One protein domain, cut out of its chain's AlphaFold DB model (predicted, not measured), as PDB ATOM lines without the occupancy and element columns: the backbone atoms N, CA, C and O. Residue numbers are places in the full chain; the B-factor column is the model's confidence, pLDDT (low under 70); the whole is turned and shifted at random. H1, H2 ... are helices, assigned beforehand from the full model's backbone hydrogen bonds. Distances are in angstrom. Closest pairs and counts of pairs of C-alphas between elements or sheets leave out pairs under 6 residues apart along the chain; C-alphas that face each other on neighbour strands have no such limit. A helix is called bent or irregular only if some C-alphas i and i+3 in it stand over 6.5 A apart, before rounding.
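This is residues 7 to 72 of the 133 residues of an uncharacterized protein of Rhodocyclaceae bacterium (UniProt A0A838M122). Four helices follow one another end to end as an open, winding chain with no core: H1, itself bent into the arms H1a and H1b, then H2, H3 and H4, with a sharp corner at each tight link. H1a and H4 lie far apart at the two ends of the longest axis, and the chain folds back on no earlier helix. The printed part has 66 residues, of which 62 belong to four named helices, in the order H1 H2 H3 H4 along the chain, with no named strand; the class is all helix. It is only just extended, close to loose, with a radius of gyration of the C-alphas of 16.4 A, and only just elongated, spanning 45 by 30 by 24 A.

H1, residues 7 to 30, was assigned as one helix by its hydrogen bonds but is bent: C-alphas 15 and 18 are 7.9 A apart. Its arms H1a, residues 7 to 15, and H1b, residues 18 to 30, stand at a steep tilt of 62 degrees. H1b and H2, residues 32 to 45, only just touch, with 3 pairs of C-alphas within 8 A, and only at the corner; the closest C-alphas, of Asp 28 and Ala 35, are 5.3 A apart. Their lines are only just about perpendicular, at 72 degrees. H2 and H3, residues 47 to 58, are close but not clearly touching, with closest C-alphas Ala 43 and Val 50 at 6.2 A, and about perpendicular at 74 degrees. H3 and H4, residues 61 to 72, are also close but not clearly touching, with closest C-alphas Ser 58 and Leu 64 at 6.6 A. H1a and H4 are apart, and so are H2 and H4. In H1a, H1b, H2, H3 and H4 every O i to N i+4 pair is within hydrogen-bond range.

H1a begins at C-alpha 7 (-35.429, 11.289, 67.230) and is 12.3 A long; H1b is 18.1 A. H2 is 20.1 A long, H3 16.7 A and H4 16.2 A, ending at C-alpha 72 (-21.068, -0.723, 23.693).

The C-alphas farthest apart, of Asp 8 and Ala 72, are 48.8 A apart. The printed part has no cut and no long link. Its mean pLDDT is 93.2, and no printed residue is under 70.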
ATOM      1  N   ASP A   7     -36.749  10.852  67.694       86.44
ATOM      2  CA  ASP A   7     -35.429  11.289  67.230       86.44
ATOM      3  C   ASP A   7     -34.304  10.456  67.844       86.44
ATOM      4  O   ASP A   7     -33.358  10.084  67.147       86.44
ATOM      5  N   ASP A   8     -34.450  10.058  69.104       87.50
ATOM      6  CA  ASP A   8     -33.533   9.152  69.791       87.50
ATOM      7  C   ASP A   8     -33.577   7.754  69.172       87.50
ATOM      8  O   ASP A   8     -32.533   7.135  68.945       87.50
ATOM      9  N   TYR A   9     -34.767   7.293  68.770       86.88
ATOM     10  CA  TYR A   9     -34.891   6.075  67.972       86.88
ATOM     11  C   TYR A   9     -34.185   6.205  66.619       86.88
ATOM     12  O   TYR A   9     -33.465   5.296  66.207       86.88
ATOM     13  N   LYS A  10     -34.347   7.335  65.920       89.94
ATOM     14  CA  LYS A  10     -33.704   7.565  64.620       89.94
ATOM     15  C   LYS A  10     -32.179   7.564  64.744       89.94
ATOM     16  O   LYS A  10     -31.516   6.929  63.926       89.94
ATOM     17  N   LYS A  11     -31.620   8.216  65.770       90.81
ATOM     18  CA  LYS A  11     -30.175   8.213  66.058       90.81
ATOM     19  C   LYS A  11     -29.670   6.804  66.359       90.81
ATOM     20  O   LYS A  11     -28.703   6.359  65.741       90.81
ATOM     21  N   TRP A  12     -30.363   6.070  67.232       92.19
ATOM     22  CA  TRP A  12     -30.021   4.682  67.537       92.19
ATOM     23  C   TRP A  12     -30.094   3.785  66.296       92.19
ATOM     24  O   TRP A  12     -29.182   2.991  66.057       92.19
ATOM     25  N   TYR A  13     -31.138   3.937  65.475       91.38
ATOM     26  CA  TYR A  13     -31.306   3.178  64.240       91.38
ATOM     27  C   TYR A  13     -30.170   3.463  63.264       91.38
ATOM     28  O   TYR A  13     -29.601   2.520  62.733       91.38
ATOM     29  N   MET A  14     -29.798   4.728  63.053       92.44
ATOM     30  CA  MET A  14     -28.681   5.082  62.170       92.44
ATOM     31  C   MET A  14     -27.356   4.494  62.672       92.44
ATOM     32  O   MET A  14     -26.619   3.925  61.872       92.44
ATOM     33  N   ALA A  15     -27.104   4.529  63.985       92.44
ATOM     34  CA  ALA A  15     -25.923   3.914  64.595       92.44
ATOM     35  C   ALA A  15     -25.907   2.373  64.486       92.44
ATOM     36  O   ALA A  15     -24.846   1.762  64.444       92.44
ATOM     37  N   ASN A  16     -27.078   1.730  64.408       93.19
ATOM     38  CA  ASN A  16     -27.222   0.269  64.334       93.19
ATOM     39  C   ASN A  16     -27.611  -0.251  62.942       93.19
ATOM     40  O   ASN A  16     -27.817  -1.456  62.769       93.19
ATOM     41  N   ARG A  17     -27.738   0.632  61.949       92.00
ATOM     42  CA  ARG A  17     -28.390   0.343  60.667       92.00
ATOM     43  C   ARG A  17     -27.727  -0.816  59.942       92.00
ATOM     44  O   ARG A  17     -28.407  -1.757  59.540       92.00
ATOM     45  N   GLU A  18     -26.407  -0.770  59.818       93.44
ATOM     46  CA  GLU A  18     -25.643  -1.806  59.118       93.44
ATOM     47  C   GLU A  18     -25.723  -3.154  59.838       93.44
ATOM     48  O   GLU A  18     -25.906  -4.184  59.194       93.44
ATOM     49  N   ARG A  19     -25.718  -3.158  61.179       94.94
ATOM     50  CA  ARG A  19     -25.894  -4.377  61.982       94.94
ATOM     51  C   ARG A  19     -27.266  -5.012  61.759       94.94
ATOM     52  O   ARG A  19     -27.370  -6.229  61.618       94.94
ATOM     53  N   LEU A  20     -28.325  -4.203  61.715       93.06
ATOM     54  CA  LEU A  20     -29.687  -4.682  61.462       93.06
ATOM     55  C   LEU A  20     -29.843  -5.209  60.031       93.06
ATOM     56  O   LEU A  20     -30.426  -6.276  59.838       93.06
ATOM     57  N   ILE A  21     -29.274  -4.512  59.043       92.31
ATOM     58  CA  ILE A  21     -29.258  -4.962  57.645       92.31
ATOM     59  C   ILE A  21     -28.491  -6.279  57.514       92.31
ATOM     60  O   ILE A  21     -28.978  -7.201  56.864       92.31
ATOM     61  N   ALA A  22     -27.322  -6.400  58.147       94.00
ATOM     62  CA  ALA A  22     -26.527  -7.623  58.138       94.00
ATOM     63  C   ALA A  22     -27.289  -8.794  58.771       94.00
ATOM     64  O   ALA A  22     -27.343  -9.872  58.184       94.00
ATOM     65  N   LYS A  23     -27.958  -8.572  59.910       94.50
ATOM     66  CA  LYS A  23     -28.799  -9.588  60.558       94.50
ATOM     67  C   LYS A  23     -29.954 -10.038  59.659       94.50
ATOM     68  O   LYS A  23     -30.199 -11.234  59.538       94.50
ATOM     69  N   ALA A  24     -30.644  -9.099  59.009       90.94
ATOM     70  CA  ALA A  24     -31.721  -9.419  58.074       90.94
ATOM     71  C   ALA A  24     -31.205 -10.207  56.858       90.94
ATOM     72  O   ALA A  24     -31.804 -11.209  56.477       90.94
ATOM     73  N   ARG A  25     -30.056  -9.812  56.294       92.75
ATOM     74  CA  ARG A  25     -29.404 -10.542  55.196       92.75
ATOM     75  C   ARG A  25     -28.991 -11.952  55.603       92.75
ATOM     76  O   ARG A  25     -29.192 -12.872  54.823       92.75
ATOM     77  N   ALA A  26     -28.440 -12.124  56.803       94.31
ATOM     78  CA  ALA A  26     -28.070 -13.436  57.324       94.31
ATOM     79  C   ALA A  26     -29.301 -14.342  57.480       94.31
ATOM     80  O   ALA A  26     -29.253 -15.506  57.095       94.31
ATOM     81  N   ALA A  27     -30.422 -13.800  57.966       91.94
ATOM     82  CA  ALA A  27     -31.679 -14.539  58.065       91.94
ATOM     83  C   ALA A  27     -32.246 -14.934  56.689       91.94
ATOM     84  O   ALA A  27     -32.728 -16.053  56.523       91.94
ATOM     85  N   ASP A  28     -32.165 -14.040  55.700       93.56
ATOM     86  CA  ASP A  28     -32.588 -14.334  54.326       93.56
ATOM     87  C   ASP A  28     -31.673 -15.359  53.640       93.56
ATOM     88  O   ASP A  28     -32.156 -16.174  52.861       93.56
ATOM     89  N   LEU A  29     -30.367 -15.342  53.932       93.19
ATOM     90  CA  LEU A  29     -29.411 -16.314  53.398       93.19
ATOM     91  C   LEU A  29     -29.585 -17.700  54.032       93.19
ATOM     92  O   LEU A  29     -29.453 -18.701  53.339       93.19
ATOM     93  N   ALA A  30     -29.910 -17.753  55.326       94.69
ATOM     94  CA  ALA A  30     -30.190 -19.000  56.032       94.69
ATOM     95  C   ALA A  30     -31.496 -19.669  55.566       94.69
ATOM     96  O   ALA A  30     -31.611 -20.884  55.653       94.69
ATOM     97  N   ASN A  31     -32.466 -18.892  55.065       93.38
ATOM     98  CA  ASN A  31     -33.760 -19.390  54.584       93.38
ATOM     99  C   ASN A  31     -34.143 -18.742  53.238       93.38
ATOM    100  O   ASN A  31     -35.016 -17.860  53.196       93.38
ATOM    101  N   PRO A  32     -33.508 -19.164  52.130       93.06
ATOM    102  CA  PRO A  32     -33.667 -18.516  50.830       93.06
ATOM    103  C   PRO A  32     -35.093 -18.625  50.272       93.06
ATOM    104  O   PRO A  32     -35.601 -17.649  49.718       93.06
ATOM    105  N   ASP A  33     -35.770 -19.758  50.474       94.12
ATOM    106  CA  ASP A  33     -37.127 -19.980  49.957       94.12
ATOM    107  C   ASP A  33     -38.149 -19.076  50.642       94.12
ATOM    108  O   ASP A  33     -38.930 -18.384  49.984       94.12
ATOM    109  N   LEU A  34     -38.073 -18.976  51.971       93.25
ATOM    110  CA  LEU A  34     -38.930 -18.084  52.747       93.25
ATOM    111  C   LEU A  34     -38.660 -16.608  52.411       93.25
ATOM    112  O   LEU A  34     -39.569 -15.777  52.432       93.25
ATOM    113  N   ALA A  35     -37.411 -16.245  52.109       92.50
ATOM    114  CA  ALA A  35     -37.073 -14.900  51.646       92.50
ATOM    115  C   ALA A  35     -37.636 -14.619  50.240       92.50
ATOM    116  O   ALA A  35     -38.134 -13.519  49.980       92.50
ATOM    117  N   ALA A  36     -37.588 -15.597  49.334       93.44
ATOM    118  CA  ALA A  36     -38.168 -15.487  47.999       93.44
ATOM    119  C   ALA A  36     -39.696 -15.357  48.056       93.44
ATOM    120  O   ALA A  36     -40.251 -14.479  47.391       93.44
ATOM    121  N   GLN A  37     -40.364 -16.157  48.890       95.44
ATOM    122  CA  GLN A  37     -41.808 -16.082  49.103       95.44
ATOM    123  C   GLN A  37     -42.226 -14.698  49.615       95.44
ATOM    124  O   GLN A  37     -43.044 -14.036  48.980       95.44
ATOM    125  N   ARG A  38     -41.581 -14.192  50.675       93.50
ATOM    126  CA  ARG A  38     -41.853 -12.845  51.213       93.50
ATOM    127  C   ARG A  38     -41.688 -11.745  50.156       93.50
ATOM    128  O   ARG A  38     -42.467 -10.793  50.120       93.50
ATOM    129  N   LYS A  39     -40.691 -11.863  49.270       92.38
ATOM    130  CA  LYS A  39     -40.490 -10.920  48.153       92.38
ATOM    131  C   LYS A  39     -41.602 -11.009  47.104       92.38
ATOM    132  O   LYS A  39     -42.006  -9.965  46.594       92.38
ATOM    133  N   ARG A  40     -42.093 -12.215  46.788       94.75
ATOM    134  CA  ARG A  40     -43.226 -12.421  45.866       94.75
ATOM    135  C   ARG A  40     -44.508 -11.822  46.435       94.75
ATOM    136  O   ARG A  40     -45.097 -10.968  45.786       94.75
ATOM    137  N   GLU A  41     -44.845 -12.145  47.680       96.25
ATOM    138  CA  GLU A  41     -46.023 -11.601  48.369       96.25
ATOM    139  C   GLU A  41     -45.994 -10.066  48.433       96.25
ATOM    140  O   GLU A  41     -47.006  -9.397  48.221       96.25
ATOM    141  N   TYR A  42     -44.821  -9.475  48.686       94.00
ATOM    142  CA  TYR A  42     -44.665  -8.021  48.654       94.00
ATOM    143  C   TYR A  42     -44.907  -7.441  47.253       94.00
ATOM    144  O   TYR A  42     -45.547  -6.394  47.123       94.00
ATOM    145  N   ALA A  43     -44.403  -8.099  46.207       94.94
ATOM    146  CA  ALA A  43     -44.605  -7.665  44.829       94.94
ATOM    147  C   ALA A  43     -46.070  -7.785  44.383       94.94
ATOM    148  O   ALA A  43     -46.548  -6.908  43.668       94.94
ATOM    149  N   GLU A  44     -46.783  -8.810  44.845       94.94
ATOM    150  CA  GLU A  44     -48.217  -9.000  44.595       94.94
ATOM    151  C   GLU A  44     -49.068  -7.955  45.321       94.94
ATOM    152  O   GLU A  44     -49.974  -7.373  44.728       94.94
ATOM    153  N   ARG A  45     -48.746  -7.648  46.583       96.44
ATOM    154  CA  ARG A  45     -49.480  -6.651  47.379       96.44
ATOM    155  C   ARG A  45     -49.207  -5.214  46.934       96.44
ATOM    156  O   ARG A  45     -50.060  -4.339  47.087       96.44
ATOM    157  N   HIS A  46     -48.004  -4.939  46.428       95.00
ATOM    158  CA  HIS A  46     -47.556  -3.588  46.079       95.00
ATOM    159  C   HIS A  46     -46.858  -3.521  44.709       95.00
ATOM    160  O   HIS A  46     -45.710  -3.058  44.620       95.00
ATOM    161  N   PRO A  47     -47.544  -3.905  43.620       93.06
ATOM    162  CA  PRO A  47     -46.943  -3.981  42.290       93.06
ATOM    163  C   PRO A  47     -46.426  -2.620  41.813       93.06
ATOM    164  O   PRO A  47     -45.345  -2.526  41.226       93.06
ATOM    165  N   ASP A  48     -47.142  -1.539  42.123       94.31
ATOM    166  CA  ASP A  48     -46.757  -0.193  41.697       94.31
ATOM    167  C   ASP A  48     -45.513   0.320  42.417       94.31
ATOM    168  O   ASP A  48     -44.663   0.961  41.799       94.31
ATOM    169  N   ARG A  49     -45.332  -0.032  43.698       93.25
ATOM    170  CA  ARG A  49     -44.118   0.333  44.446       93.25
ATOM    171  C   ARG A  49     -42.893  -0.387  43.902       93.25
ATOM    172  O   ARG A  49     -41.823   0.213  43.826       93.25
ATOM    173  N   VAL A  50     -43.041  -1.650  43.497       93.94
ATOM    174  CA  VAL A  50     -41.956  -2.411  42.861       93.94
ATOM    175  C   VAL A  50     -41.595  -1.800  41.506       93.94
ATOM    176  O   VAL A  50     -40.415  -1.562  41.236       93.94
ATOM    177  N   LYS A  51     -42.597  -1.469  40.679       93.38
ATOM    178  CA  LYS A  51     -42.379  -0.798  39.389       93.38
ATOM    179  C   LYS A  51     -41.692   0.556  39.563       93.38
ATOM    180  O   LYS A  51     -40.729   0.840  38.851       93.38
ATOM    181  N   ASP A  52     -42.154   1.379  40.499       94.12
ATOM    182  CA  ASP A  52     -41.576   2.698  40.757       94.12
ATOM    183  C   ASP A  52     -40.138   2.597  41.283       94.12
ATOM    184  O   ASP A  52     -39.240   3.257  40.761       94.12
ATOM    185  N   ALA A  53     -39.869   1.697  42.234       92.69
ATOM    186  CA  ALA A  53     -38.512   1.441  42.717       92.69
ATOM    187  C   ALA A  53     -37.567   1.013  41.581       92.69
ATOM    188  O   ALA A  53     -36.450   1.533  41.475       92.69
ATOM    189  N   GLY A  54     -38.030   0.131  40.688       93.75
ATOM    190  CA  GLY A  54     -37.293  -0.271  39.491       93.75
ATOM    191  C   GLY A  54     -36.993   0.907  38.559       93.75
ATOM    192  O   GLY A  54     -35.847   1.087  38.145       93.75
ATOM    193  N   ARG A  55     -37.987   1.766  38.292       94.12
ATOM    194  CA  ARG A  55     -37.824   2.982  37.473       94.12
ATOM    195  C   ARG A  55     -36.853   3.983  38.099       94.12
ATOM    196  O   ARG A  55     -36.045   4.581  37.391       94.12
ATOM    197  N   ARG A  56     -36.902   4.175  39.419       94.56
ATOM    198  CA  ARG A  56     -35.959   5.046  40.139       94.56
ATOM    199  C   ARG A  56     -34.537   4.517  40.030       94.56
ATOM    200  O   ARG A  56     -33.626   5.288  39.747       94.56
ATOM    201  N   TYR A  57     -34.348   3.211  40.220       93.00
ATOM    202  CA  TYR A  57     -33.038   2.586  40.085       93.00
ATOM    203  C   TYR A  57     -32.486   2.726  38.663       93.00
ATOM    204  O   TYR A  57     -31.346   3.155  38.500       93.00
ATOM    205  N   SER A  58     -33.294   2.456  37.634       91.81
ATOM    206  CA  SER A  58     -32.849   2.538  36.237       91.81
ATOM    207  C   SER A  58     -32.470   3.956  35.796       91.81
ATOM    208  O   SER A  58     -31.722   4.112  34.839       91.81
ATOM    209  N   ARG A  59     -32.989   4.989  36.471       94.00
ATOM    210  CA  ARG A  59     -32.659   6.400  36.215       94.00
ATOM    211  C   ARG A  59     -31.361   6.855  36.884       94.00
ATOM    212  O   ARG A  59     -30.884   7.941  36.569       94.00
ATOM    213  N   LYS A  60     -30.787   6.064  37.799       96.25
ATOM    214  CA  LYS A  60     -29.515   6.413  38.441       96.25
ATOM    215  C   LYS A  60     -28.387   6.466  37.401       96.25
ATOM    216  O   LYS A  60     -28.344   5.601  36.520       96.25
ATOM    217  N   PRO A  61     -27.436   7.411  37.525       95.38
ATOM    218  CA  PRO A  61     -26.342   7.557  36.565       95.38
ATOM    219  C   PRO A  61     -25.502   6.280  36.448       95.38
ATOM    220  O   PRO A  61     -25.168   5.875  35.341       95.38
ATOM    221  N   GLU A  62     -25.245   5.586  37.557       95.12
ATOM    222  CA  GLU A  62     -24.511   4.313  37.576       95.12
ATOM    223  C   GLU A  62     -25.218   3.207  36.777       95.12
ATOM    224  O   GLU A  62     -24.585   2.477  36.012       95.12
ATOM    225  N   ALA A  63     -26.543   3.094  36.916       94.69
ATOM    226  CA  ALA A  63     -27.333   2.102  36.193       94.69
ATOM    227  C   ALA A  63     -27.333   2.393  34.685       94.69
ATOM    228  O   ALA A  63     -27.143   1.482  33.874       94.69
ATOM    229  N   LEU A  64     -27.470   3.668  34.310       94.88
ATOM    230  CA  LEU A  64     -27.379   4.116  32.922       94.88
ATOM    231  C   LEU A  64     -25.973   3.905  32.344       94.88
ATOM    232  O   LEU A  64     -25.844   3.445  31.213       94.88
ATOM    233  N   ALA A  65     -24.919   4.193  33.109       94.81
ATOM    234  CA  ALA A  65     -23.535   3.971  32.701       94.81
ATOM    235  C   ALA A  65     -23.264   2.482  32.459       94.81
ATOM    236  O   ALA A  65     -22.754   2.112  31.401       94.81
ATOM    237  N   LYS A  66     -23.708   1.611  33.375       94.25
ATOM    238  CA  LYS A  66     -23.621   0.154  33.210       94.25
ATOM    239  C   LYS A  66     -24.382  -0.325  31.972       94.25
ATOM    240  O   LYS A  66     -23.871  -1.156  31.221       94.25
ATOM    241  N   GLN A  67     -25.576   0.214  31.723       92.06
ATOM    242  CA  GLN A  67     -26.361  -0.109  30.531       92.06
ATOM    243  C   GLN A  67     -25.649   0.328  29.242       92.06
ATOM    244  O   GLN A  67     -25.597  -0.438  28.279       92.06
ATOM    245  N   ARG A  68     -25.074   1.537  29.217       93.00
ATOM    246  CA  ARG A  68     -24.304   2.045  28.071       93.00
ATOM    247  C   ARG A  68     -23.063   1.197  27.815       93.00
ATOM    248  O   ARG A  68     -22.848   0.796  26.675       93.00
ATOM    249  N   ALA A  69     -22.311   0.865  28.862       93.69
ATOM    250  CA  ALA A  69     -21.140   0.000  28.770       93.69
ATOM    251  C   ALA A  69     -21.505  -1.381  28.211       93.69
ATOM    252  O   ALA A  69     -20.826  -1.884  27.321       93.69
ATOM    253  N   LEU A  70     -22.619  -1.968  28.665       91.69
ATOM    254  CA  LEU A  70     -23.112  -3.236  28.128       91.69
ATOM    255  C   LEU A  70     -23.460  -3.123  26.639       91.69
ATOM    256  O   LEU A  70     -23.053  -3.971  25.854       91.69
ATOM    257  N   LYS A  71     -24.171  -2.063  26.238       89.75
ATOM    258  CA  LYS A  71     -24.565  -1.828  24.840       89.75
ATOM    259  C   LYS A  71     -23.367  -1.565  23.918       89.75
ATOM    260  O   LYS A  71     -23.441  -1.883  22.734       89.75
ATOM    261  N   ALA A  72     -22.291  -0.985  24.443       92.38
ATOM    262  CA  ALA A  72     -21.068  -0.723  23.693       92.38
ATOM    263  C   ALA A  72     -20.269  -2.000  23.382       92.38
ATOM    264  O   ALA A  72     -19.476  -1.995  22.441       92.38
TER     265      ALA A  72